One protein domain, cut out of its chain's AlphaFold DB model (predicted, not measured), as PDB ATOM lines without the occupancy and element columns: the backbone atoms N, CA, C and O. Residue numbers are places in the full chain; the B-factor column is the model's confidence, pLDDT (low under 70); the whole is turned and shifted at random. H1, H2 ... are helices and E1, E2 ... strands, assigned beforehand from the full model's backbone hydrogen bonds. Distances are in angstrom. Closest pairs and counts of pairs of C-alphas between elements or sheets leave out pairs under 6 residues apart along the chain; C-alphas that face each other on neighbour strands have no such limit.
ATOM      1  N   ALA A  15      56.245 -34.393 -24.878       58.25
ATOM      2  CA  ALA A  15      55.099 -35.284 -24.958       58.25
ATOM      3  C   ALA A  15      54.323 -34.967 -26.250       58.25
ATOM      4  O   ALA A  15      53.647 -33.945 -26.280       58.25
ATOM      5  N   GLY A  16      54.475 -35.819 -27.274       72.06
ATOM      6  CA  GLY A  16      54.372 -35.499 -28.707       72.06
ATOM      7  C   GLY A  16      53.256 -34.565 -29.200       72.06
ATOM      8  O   GLY A  16      52.201 -34.398 -28.594       72.06
ATOM      9  N   ASP A  17      53.468 -33.968 -30.367       83.19
ATOM     10  CA  ASP A  17      52.559 -32.943 -30.905       83.19
ATOM     11  C   ASP A  17      51.381 -33.521 -31.703       83.19
ATOM     12  O   ASP A  17      50.480 -32.798 -32.139       83.19
ATOM     13  N   PHE A  18      51.352 -34.843 -31.875       87.81
ATOM     14  CA  PHE A  18      50.370 -35.516 -32.708       87.81
ATOM     15  C   PHE A  18      49.252 -36.166 -31.890       87.81
ATOM     16  O   PHE A  18      49.435 -36.692 -30.784       87.81
ATOM     17  N   SER A  19      48.064 -36.177 -32.483       92.62
ATOM     18  CA  SER A  19      46.881 -36.864 -31.984       92.62
ATOM     19  C   SER A  19      46.279 -37.742 -33.078       92.62
ATOM     20  O   SER A  19      46.166 -37.333 -34.235       92.62
ATOM     21  N   CYS A  20      45.910 -38.973 -32.723       94.56
ATOM     22  CA  CYS A  20      45.244 -39.867 -33.659       94.56
ATOM     23  C   CYS A  20      43.749 -39.535 -33.747       94.56
ATOM     24  O   CYS A  20      43.064 -39.555 -32.727       94.56
ATOM     25  N   SER A  21      43.209 -39.294 -34.942       94.81
ATOM     26  CA  SER A  21      41.778 -39.004 -35.133       94.81
ATOM     27  C   SER A  21      40.867 -40.219 -34.918       94.81
ATOM     28  O   SER A  21      39.701 -40.048 -34.570       94.81
ATOM     29  N   VAL A  22      41.395 -41.439 -35.076       96.38
ATOM     30  CA  VAL A  22      40.636 -42.694 -34.946       96.38
ATOM     31  C   VAL A  22      40.619 -43.178 -33.496       96.38
ATOM     32  O   VAL A  22      39.573 -43.162 -32.854       96.38
ATOM     33  N   CYS A  23      41.779 -43.543 -32.933       96.44
ATOM     34  CA  CYS A  23      41.855 -44.036 -31.550       96.44
ATOM     35  C   CYS A  23      41.909 -42.929 -30.486       96.44
ATOM     36  O   CYS A  23      41.982 -43.232 -29.298       96.44
ATOM     37  N   ARG A  24      41.917 -41.646 -30.882       95.06
ATOM     38  CA  ARG A  24      41.941 -40.468 -29.987       95.06
ATOM     39  C   ARG A  24      43.132 -40.393 -29.025       95.06
ATOM     40  O   ARG A  24      43.151 -39.530 -28.146       95.06
ATOM     41  N   ARG A  25      44.149 -41.250 -29.194       93.25
ATOM     42  CA  ARG A  25      45.409 -41.169 -28.443       93.25
ATOM     43  C   ARG A  25      46.093 -39.839 -28.757       93.25
ATOM     44  O   ARG A  25      46.305 -39.504 -29.923       93.25
ATOM     45  N   LYS A  26      46.397 -39.082 -27.708       92.06
ATOM     46  CA  LYS A  26      47.113 -37.802 -27.763       92.06
ATOM     47  C   LYS A  26      48.581 -38.031 -27.422       92.06
ATOM     48  O   LYS A  26      48.911 -39.057 -26.830       92.06
ATOM     49  N   ARG A  27      49.424 -37.042 -27.715       89.12
ATOM     50  CA  ARG A  27      50.848 -37.053 -27.359       89.12
ATOM     51  C   ARG A  27      51.633 -38.188 -28.019       89.12
ATOM     52  O   ARG A  27      52.551 -38.741 -27.425       89.12
ATOM     53  N   LEU A  28      51.236 -38.543 -29.241       90.38
ATOM     54  CA  LEU A  28      51.923 -39.543 -30.053       90.38
ATOM     55  C   LEU A  28      53.150 -38.925 -30.729       90.38
ATOM     56  O   LEU A  28      53.174 -37.728 -31.026       90.38
ATOM     57  N   THR A  29      54.161 -39.751 -30.975       90.06
ATOM     58  CA  THR A  29      55.394 -39.307 -31.637       90.06
ATOM     59  C   THR A  29      55.226 -39.337 -33.155       90.06
ATOM     60  O   THR A  29      54.372 -40.049 -33.678       90.06
ATOM     61  N   ALA A  30      56.072 -38.612 -33.891       89.19
ATOM     62  CA  ALA A  30      56.057 -38.643 -35.357       89.19
ATOM     63  C   ALA A  30      56.275 -40.063 -35.934       89.19
ATOM     64  O   ALA A  30      55.804 -40.363 -37.028       89.19
ATOM     65  N   GLN A  31      56.929 -40.964 -35.187       90.50
ATOM     66  CA  GLN A  31      57.149 -42.356 -35.597       90.50
ATOM     67  C   GLN A  31      55.851 -43.168 -35.693       90.50
ATOM     68  O   GLN A  31      55.791 -44.132 -36.461       90.50
ATOM     69  N   ASP A  32      54.804 -42.768 -34.967       92.38
ATOM     70  CA  ASP A  32      53.488 -43.406 -35.000       92.38
ATOM     71  C   ASP A  32      52.683 -43.053 -36.263       92.38
ATOM     72  O   ASP A  32      51.585 -43.577 -36.441       92.38
ATOM     73  N   PHE A  33      53.194 -42.191 -37.147       92.31
ATOM     74  CA  PHE A  33      52.512 -41.723 -38.358       92.31
ATOM     75  C   PHE A  33      53.352 -41.989 -39.611       92.31
ATOM     76  O   PHE A  33      54.557 -42.243 -39.538       92.31
ATOM     77  N   SER A  34      52.719 -41.986 -40.787       92.94
ATOM     78  CA  SER A  34      53.467 -42.120 -42.041       92.94
ATOM     79  C   SER A  34      54.274 -40.851 -42.323       92.94
ATOM     80  O   SER A  34      53.833 -39.748 -42.003       92.94
ATOM     81  N   LYS A  35      55.436 -40.987 -42.975       89.25
ATOM     82  CA  LYS A  35      56.291 -39.839 -43.325       89.25
ATOM     83  C   LYS A  35      55.505 -38.754 -44.076       89.25
ATOM     84  O   LYS A  35      55.553 -37.595 -43.702       89.25
ATOM     85  N   LYS A  36      54.657 -39.162 -45.029       89.94
ATOM     86  CA  LYS A  36      53.768 -38.262 -45.783       89.94
ATOM     87  C   LYS A  36      52.775 -37.500 -44.894       89.94
ATOM     88  O   LYS A  36      52.475 -36.345 -45.176       89.94
ATOM     89  N   GLN A  37      52.235 -38.134 -43.848       90.12
ATOM     90  CA  GLN A  37      51.334 -37.465 -42.899       90.12
ATOM     91  C   GLN A  37      52.080 -36.443 -42.042       90.12
ATOM     92  O   GLN A  37      51.538 -35.372 -41.787       90.12
ATOM     93  N   VAL A  38      53.305 -36.769 -41.622       89.56
ATOM     94  CA  VAL A  38      54.168 -35.854 -40.870       89.56
ATOM     95  C   VAL A  38      54.559 -34.664 -41.745       89.56
ATOM     96  O   VAL A  38      54.321 -33.532 -41.347       89.56
ATOM     97  N   ASP A  39      55.039 -34.896 -42.967       85.69
ATOM     98  CA  ASP A  39      55.438 -33.832 -43.899       85.69
ATOM     99  C   ASP A  39      54.266 -32.885 -44.210       85.69
ATOM    100  O   ASP A  39      54.392 -31.669 -44.081       85.69
ATOM    101  N   LYS A  40      53.082 -33.438 -44.514       88.69
ATOM    102  CA  LYS A  40      51.861 -32.651 -44.756       88.69
ATOM    103  C   LYS A  40      51.431 -31.847 -43.528       88.69
ATOM    104  O   LYS A  40      50.910 -30.741 -43.654       88.69
ATOM    105  N   ALA A  41      51.616 -32.402 -42.334       84.62
ATOM    106  CA  ALA A  41      51.328 -31.691 -41.101       84.62
ATOM    107  C   ALA A  41      52.290 -30.518 -40.880       84.62
ATOM    108  O   ALA A  41      51.853 -29.433 -40.504       84.62
ATOM    109  N   LEU A  42      53.578 -30.703 -41.164       83.44
ATOM    110  CA  LEU A  42      54.576 -29.637 -41.076       83.44
ATOM    111  C   LEU A  42      54.311 -28.530 -42.096       83.44
ATOM    112  O   LEU A  42      54.367 -27.355 -41.751       83.44
ATOM    113  N   GLU A  43      53.945 -28.894 -43.322       86.19
ATOM    114  CA  GLU A  43      53.525 -27.946 -44.356       86.19
ATOM    115  C   GLU A  43      52.271 -27.164 -43.925       86.19
ATOM    116  O   GLU A  43      52.186 -25.945 -44.089       86.19
ATOM    117  N   SER A  44      51.311 -27.838 -43.280       84.38
ATOM    118  CA  SER A  44      50.129 -27.173 -42.725       84.38
ATOM    119  C   SER A  44      50.473 -26.171 -41.621       84.38
ATOM    120  O   SER A  44      49.835 -25.132 -41.547       84.38
ATOM    121  N   LEU A  45      51.504 -26.434 -40.810       80.75
ATOM    122  CA  LEU A  45      51.990 -25.488 -39.802       80.75
ATOM    123  C   LEU A  45      52.718 -24.294 -40.433       80.75
ATOM    124  O   LEU A  45      52.549 -23.170 -39.972       80.75
ATOM    125  N   GLN A  46      53.493 -24.522 -41.496       81.38
ATOM    126  CA  GLN A  46      54.221 -23.466 -42.213       81.38
ATOM    127  C   GLN A  46      53.296 -22.529 -42.995       81.38
ATOM    128  O   GLN A  46      53.606 -21.355 -43.172       81.38
ATOM    129  N   SER A  47      52.166 -23.050 -43.473       80.00
ATOM    130  CA  SER A  47      51.187 -22.295 -44.259       80.00
ATOM    131  C   SER A  47      50.226 -21.455 -43.423       80.00
ATOM    132  O   SER A  47      49.447 -20.701 -44.004       80.00
ATOM    133  N   ILE A  48      50.263 -21.538 -42.087       74.19
ATOM    134  CA  ILE A  48      49.510 -20.617 -41.231       74.19
ATOM    135  C   ILE A  48      50.192 -19.250 -41.379       74.19
ATOM    136  O   ILE A  48      51.302 -19.088 -40.868       74.19
ATOM    137  N   PRO A  49      49.584 -18.274 -42.088       67.62
ATOM    138  CA  PRO A  49      50.183 -16.955 -42.218       67.62
ATOM    139  C   PRO A  49      50.360 -16.393 -40.815       67.62
ATOM    140  O   PRO A  49      49.480 -16.585 -39.976       67.62
ATOM    141  N   PHE A  64      47.314 -29.368 -31.595       73.31
ATOM    142  CA  PHE A  64      47.650 -30.769 -31.818       73.31
ATOM    143  C   PHE A  64      47.387 -31.112 -33.279       73.31
ATOM    144  O   PHE A  64      46.269 -30.952 -33.775       73.31
ATOM    145  N   ILE A  65      48.401 -31.637 -33.953       82.88
ATOM    146  CA  ILE A  65      48.256 -32.122 -35.317       82.88
ATOM    147  C   ILE A  65      47.400 -33.389 -35.268       82.88
ATOM    148  O   ILE A  65      47.735 -34.361 -34.587       82.88
ATOM    149  N   THR A  66      46.280 -33.399 -35.986       89.00
ATOM    150  CA  THR A  66      45.406 -34.574 -36.093       89.00
ATOM    151  C   THR A  66      45.779 -35.400 -37.321       89.00
ATOM    152  O   THR A  66      45.668 -34.917 -38.447       89.00
ATOM    153  N   ALA A  67      46.172 -36.655 -37.124       92.00
ATOM    154  CA  ALA A  67      46.459 -37.608 -38.200       92.00
ATOM    155  C   ALA A  67      45.943 -39.011 -37.834       92.00
ATOM    156  O   ALA A  67      45.426 -39.210 -36.742       92.00
ATOM    157  N   VAL A  68      46.043 -40.002 -38.723       96.00
ATOM    158  CA  VAL A  68      45.706 -41.402 -38.391       96.00
ATOM    159  C   VAL A  68      47.001 -42.145 -38.102       96.00
ATOM    160  O   VAL A  68      47.866 -42.192 -38.972       96.00
ATOM    161  N   CYS A  69      47.148 -42.704 -36.901       95.50
ATOM    162  CA  CYS A  69      48.362 -43.441 -36.549       95.50
ATOM    163  C   CYS A  69      48.459 -44.779 -37.300       95.50
ATOM    164  O   CYS A  69      47.440 -45.352 -37.690       95.50
ATOM    165  N   LYS A  70      49.682 -45.297 -37.448       95.50
ATOM    166  CA  LYS A  70      50.014 -46.550 -38.145       95.50
ATOM    167  C   LYS A  70      49.166 -47.723 -37.672       95.50
ATOM    168  O   LYS A  70      48.551 -48.368 -38.503       95.50
ATOM    169  N   LYS A  71      49.013 -47.900 -36.354       96.38
ATOM    170  CA  LYS A  71      48.170 -48.969 -35.790       96.38
ATOM    171  C   LYS A  71      46.729 -48.916 -36.307       96.38
ATOM    172  O   LYS A  71      46.200 -49.922 -36.743       96.38
ATOM    173  N   CYS A  72      46.112 -47.732 -36.320       97.06
ATOM    174  CA  CYS A  72      44.746 -47.589 -36.829       97.06
ATOM    175  C   CYS A  72      44.658 -47.741 -38.355       97.06
ATOM    176  O   CYS A  72      43.607 -48.125 -38.858       97.06
ATOM    177  N   MET A  73      45.723 -47.410 -39.094       95.25
ATOM    178  CA  MET A  73      45.796 -47.679 -40.535       95.25
ATOM    179  C   MET A  73      45.888 -49.186 -40.807       95.25
ATOM    180  O   MET A  73      45.119 -49.689 -41.616       95.25
ATOM    181  N   GLU A  74      46.766 -49.895 -40.094       95.12
ATOM    182  CA  GLU A  74      46.960 -51.348 -40.195       95.12
ATOM    183  C   GLU A  74      45.694 -52.116 -39.792       95.12
ATOM    184  O   GLU A  74      45.250 -52.984 -40.531       95.12
ATOM    185  N   GLU A  75      45.056 -51.755 -38.675       96.12
ATOM    186  CA  GLU A  75      43.778 -52.344 -38.242       96.12
ATOM    187  C   GLU A  75      42.673 -52.133 -39.285       96.12
ATOM    188  O   GLU A  75      41.875 -53.032 -39.551       96.12
ATOM    189  N   LYS A  76      42.614 -50.942 -39.894       95.75
ATOM    190  CA  LYS A  76      41.645 -50.649 -40.953       95.75
ATOM    191  C   LYS A  76      41.910 -51.504 -42.194       95.75
ATOM    192  O   LYS A  76      40.966 -52.070 -42.734       95.75
ATOM    193  N   GLU A  77      43.163 -51.609 -42.623       95.38
ATOM    194  CA  GLU A  77      43.568 -52.434 -43.765       95.38
ATOM    195  C   GLU A  77      43.286 -53.923 -43.519       95.38
ATOM    196  O   GLU A  77      42.728 -54.598 -44.382       95.38
ATOM    197  N   GLN A  78      43.599 -54.428 -42.323       94.88
ATOM    198  CA  GLN A  78      43.292 -55.802 -41.917       94.88
ATOM    199  C   GLN A  78      41.790 -56.067 -41.960       94.88
ATOM    200  O   GLN A  78      41.366 -57.032 -42.588       94.88
ATOM    201  N   ARG A  79      40.978 -55.175 -41.388       95.50
ATOM    202  CA  ARG A  79      39.519 -55.299 -41.425       95.50
ATOM    203  C   ARG A  79      38.970 -55.275 -42.853       95.50
ATOM    204  O   ARG A  79      38.083 -56.059 -43.173       95.50
ATOM    205  N   GLU A  80      39.470 -54.388 -43.714       95.00
ATOM    206  CA  GLU A  80      39.071 -54.341 -45.128       95.00
ATOM    207  C   GLU A  80      39.459 -55.634 -45.864       95.00
ATOM    208  O   GLU A  80      38.678 -56.148 -46.666       95.00
ATOM    209  N   LYS A  81      40.629 -56.206 -45.553       94.00
ATOM    210  CA  LYS A  81      41.089 -57.485 -46.105       94.00
ATOM    211  C   LYS A  81      40.247 -58.667 -45.622       94.00
ATOM    212  O   LYS A  81      39.901 -59.519 -46.435       94.00
ATOM    213  N   GLU A  82      39.910 -58.716 -44.338       94.69
ATOM    214  CA  GLU A  82      39.043 -59.744 -43.754       94.69
ATOM    215  C   GLU A  82      37.624 -59.667 -44.323       94.69
ATOM    216  O   GLU A  82      37.079 -60.685 -44.736       94.69
ATOM    217  N   GLU A  83      37.044 -58.469 -44.440       94.44
ATOM    218  CA  GLU A  83      35.730 -58.291 -45.071       94.44
ATOM    219  C   GLU A  83      35.759 -58.705 -46.551       94.44
ATOM    220  O   GLU A  83      34.830 -59.350 -47.043       94.44
ATOM    221  N   ALA A  84      36.834 -58.378 -47.276       88.38
ATOM    222  CA  ALA A  84      37.012 -58.813 -48.658       88.38
ATOM    223  C   ALA A  84      37.169 -60.339 -48.777       88.38
ATOM    224  O   ALA A  84      36.619 -60.923 -49.712       88.38
ATOM    225  N   ALA A  85      37.884 -60.983 -47.850       91.19
ATOM    226  CA  ALA A  85      38.029 -62.437 -47.796       91.19
ATOM    227  C   ALA A  85      36.692 -63.118 -47.477       91.19
ATOM    228  O   ALA A  85      36.269 -63.987 -48.234       91.19
ATOM    229  N   ALA A  86      35.964 -62.637 -46.467       93.12
ATOM    230  CA  ALA A  86      34.640 -63.144 -46.112       93.12
ATOM    231  C   ALA A  86      33.652 -63.049 -47.290       93.12
ATOM    232  O   ALA A  86      32.944 -64.006 -47.587       93.12
ATOM    233  N   ARG A  87      33.657 -61.936 -48.042       89.12
ATOM    234  CA  ARG A  87      32.838 -61.802 -49.264       89.12
ATOM    235  C   ARG A  87      33.252 -62.756 -50.387       89.12
ATOM    236  O   ARG A  87      32.417 -63.092 -51.228       89.12
ATOM    237  N   ARG A  88      34.531 -63.139 -50.472       86.12
ATOM    238  CA  ARG A  88      35.005 -64.138 -51.445       86.12
ATOM    239  C   ARG A  88      34.549 -65.534 -51.040       86.12
ATOM    240  O   ARG A  88      33.994 -66.224 -51.885       86.12
ATOM    241  N   GLU A  89      34.693 -65.888 -49.769       89.06
ATOM    242  CA  GLU A  89      34.226 -67.165 -49.221       89.06
ATOM    243  C   GLU A  89      32.708 -67.324 -49.369       89.06
ATOM    244  O   GLU A  89      32.249 -68.345 -49.868       89.06
ATOM    245  N   GLU A  90      31.922 -66.293 -49.046       88.94
ATOM    246  CA  GLU A  90      30.465 -66.290 -49.255       88.94
ATOM    247  C   GLU A  90      30.109 -66.515 -50.736       88.94
ATOM    248  O   GLU A  90      29.197 -67.275 -51.063       88.94
ATOM    249  N   ARG A  91      30.861 -65.900 -51.661       87.06
ATOM    250  CA  ARG A  91      30.671 -66.113 -53.103       87.06
ATOM    251  C   ARG A  91      31.011 -67.545 -53.508       87.06
ATOM    252  O   ARG A  91      30.287 -68.120 -54.313       87.06
ATOM    253  N   GLU A  92      32.105 -68.100 -53.005       86.56
ATOM    254  CA  GLU A  92      32.519 -69.478 -53.286       86.56
ATOM    255  C   GLU A  92      31.510 -70.492 -52.747       86.56
ATOM    256  O   GLU A  92      31.161 -71.429 -53.460       86.56
ATOM    257  N   GLN A  93      30.965 -70.258 -51.554       87.88
ATOM    258  CA  GLN A  93      29.876 -71.058 -50.996       87.88
ATOM    259  C   GLN A  93      28.621 -70.976 -51.868       87.88
ATOM    260  O   GLN A  93      28.082 -72.010 -52.245       87.88
ATOM    261  N   ALA A  94      28.211 -69.774 -52.289       86.31
ATOM    262  CA  ALA A  94      27.071 -69.612 -53.190       86.31
ATOM    263  C   ALA A  94      27.286 -70.308 -54.547       86.31
ATOM    264  O   ALA A  94      26.344 -70.842 -55.128       86.31
ATOM    265  N   ILE A  95      28.519 -70.317 -55.067       85.94
ATOM    266  CA  ILE A  95      28.886 -71.066 -56.280       85.94
ATOM    267  C   ILE A  95      28.768 -72.572 -56.043       85.94
ATOM    268  O   ILE A  95      28.218 -73.257 -56.895       85.94
ATOM    269  N   ALA A  96      29.274 -73.072 -54.915       83.94
ATOM    270  CA  ALA A  96      29.261 -74.493 -54.585       83.94
ATOM    271  C   ALA A  96      27.848 -75.028 -54.310       83.94
ATOM    272  O   ALA A  96      27.549 -76.164 -54.659       83.94
ATOM    273  N   GLU A  97      26.982 -74.214 -53.708       87.00
ATOM    274  CA  GLU A  97      25.583 -74.565 -53.442       87.00
ATOM    275  C   GLU A  97      24.719 -74.519 -54.714       87.00
ATOM    276  O   GLU A  97      23.716 -75.223 -54.816       87.00
ATOM    277  N   THR A  98      25.107 -73.715 -55.709       84.06
ATOM    278  CA  THR A  98      24.367 -73.623 -56.973       84.06
ATOM    279  C   THR A  98      24.771 -74.761 -57.911       84.06
ATOM    280  O   THR A  98      25.710 -74.634 -58.699       84.06
TER     281      THR A  98
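AT A GLANCE: This is residues 15 to 49 and 64 to 98 of the 286 residues of the protein "HACE1 protein" of Symbiodinium sp. CCMP2592 (UniProt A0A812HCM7). A small head holds two short parallel strands, E1 and E2, with helix H1 beside E2, and one long helical arm sticks out from it: residues 74 to 98, of which 74 to 97 belong to H2. The 70 printed residues, with elements in the order E1, H1, E2, H2, are mostly helix. The whole is extended, with a radius of gyration of the C-alphas of 18.5 A and spans of 63 by 23 by 15 A.

IN THESE COORDINATES: E1, residues 18 to 20, begins at C-alpha 18 (50.370, -35.516, -32.708). H1, residues 35 to 46, measures 16.5 A. E2 is residues 65 to 67. H2, residues 70 to 97, measures 40.2 A and ends at C-alpha 97 (25.583, -74.565, -53.442).

HOW THE PARTS SIT: E1 and E2 are parallel neighbours at 35 degrees; N 19 and O 65, 2.8 A apart, are within hydrogen-bond range. The closest C-alphas of H1 and E2, Ala 41 and Ile 65, are 6.6 A apart. H1 and H2 are apart. In both helices every O i to N i+4 pair is within hydrogen-bond range.

THE WHOLE: Residues 50 to 63 are cut out; C-alphas 49 and 64 are 17.5 A apart. The link E1 to H1 is long. Residues 15 and 49 have pLDDT under 70.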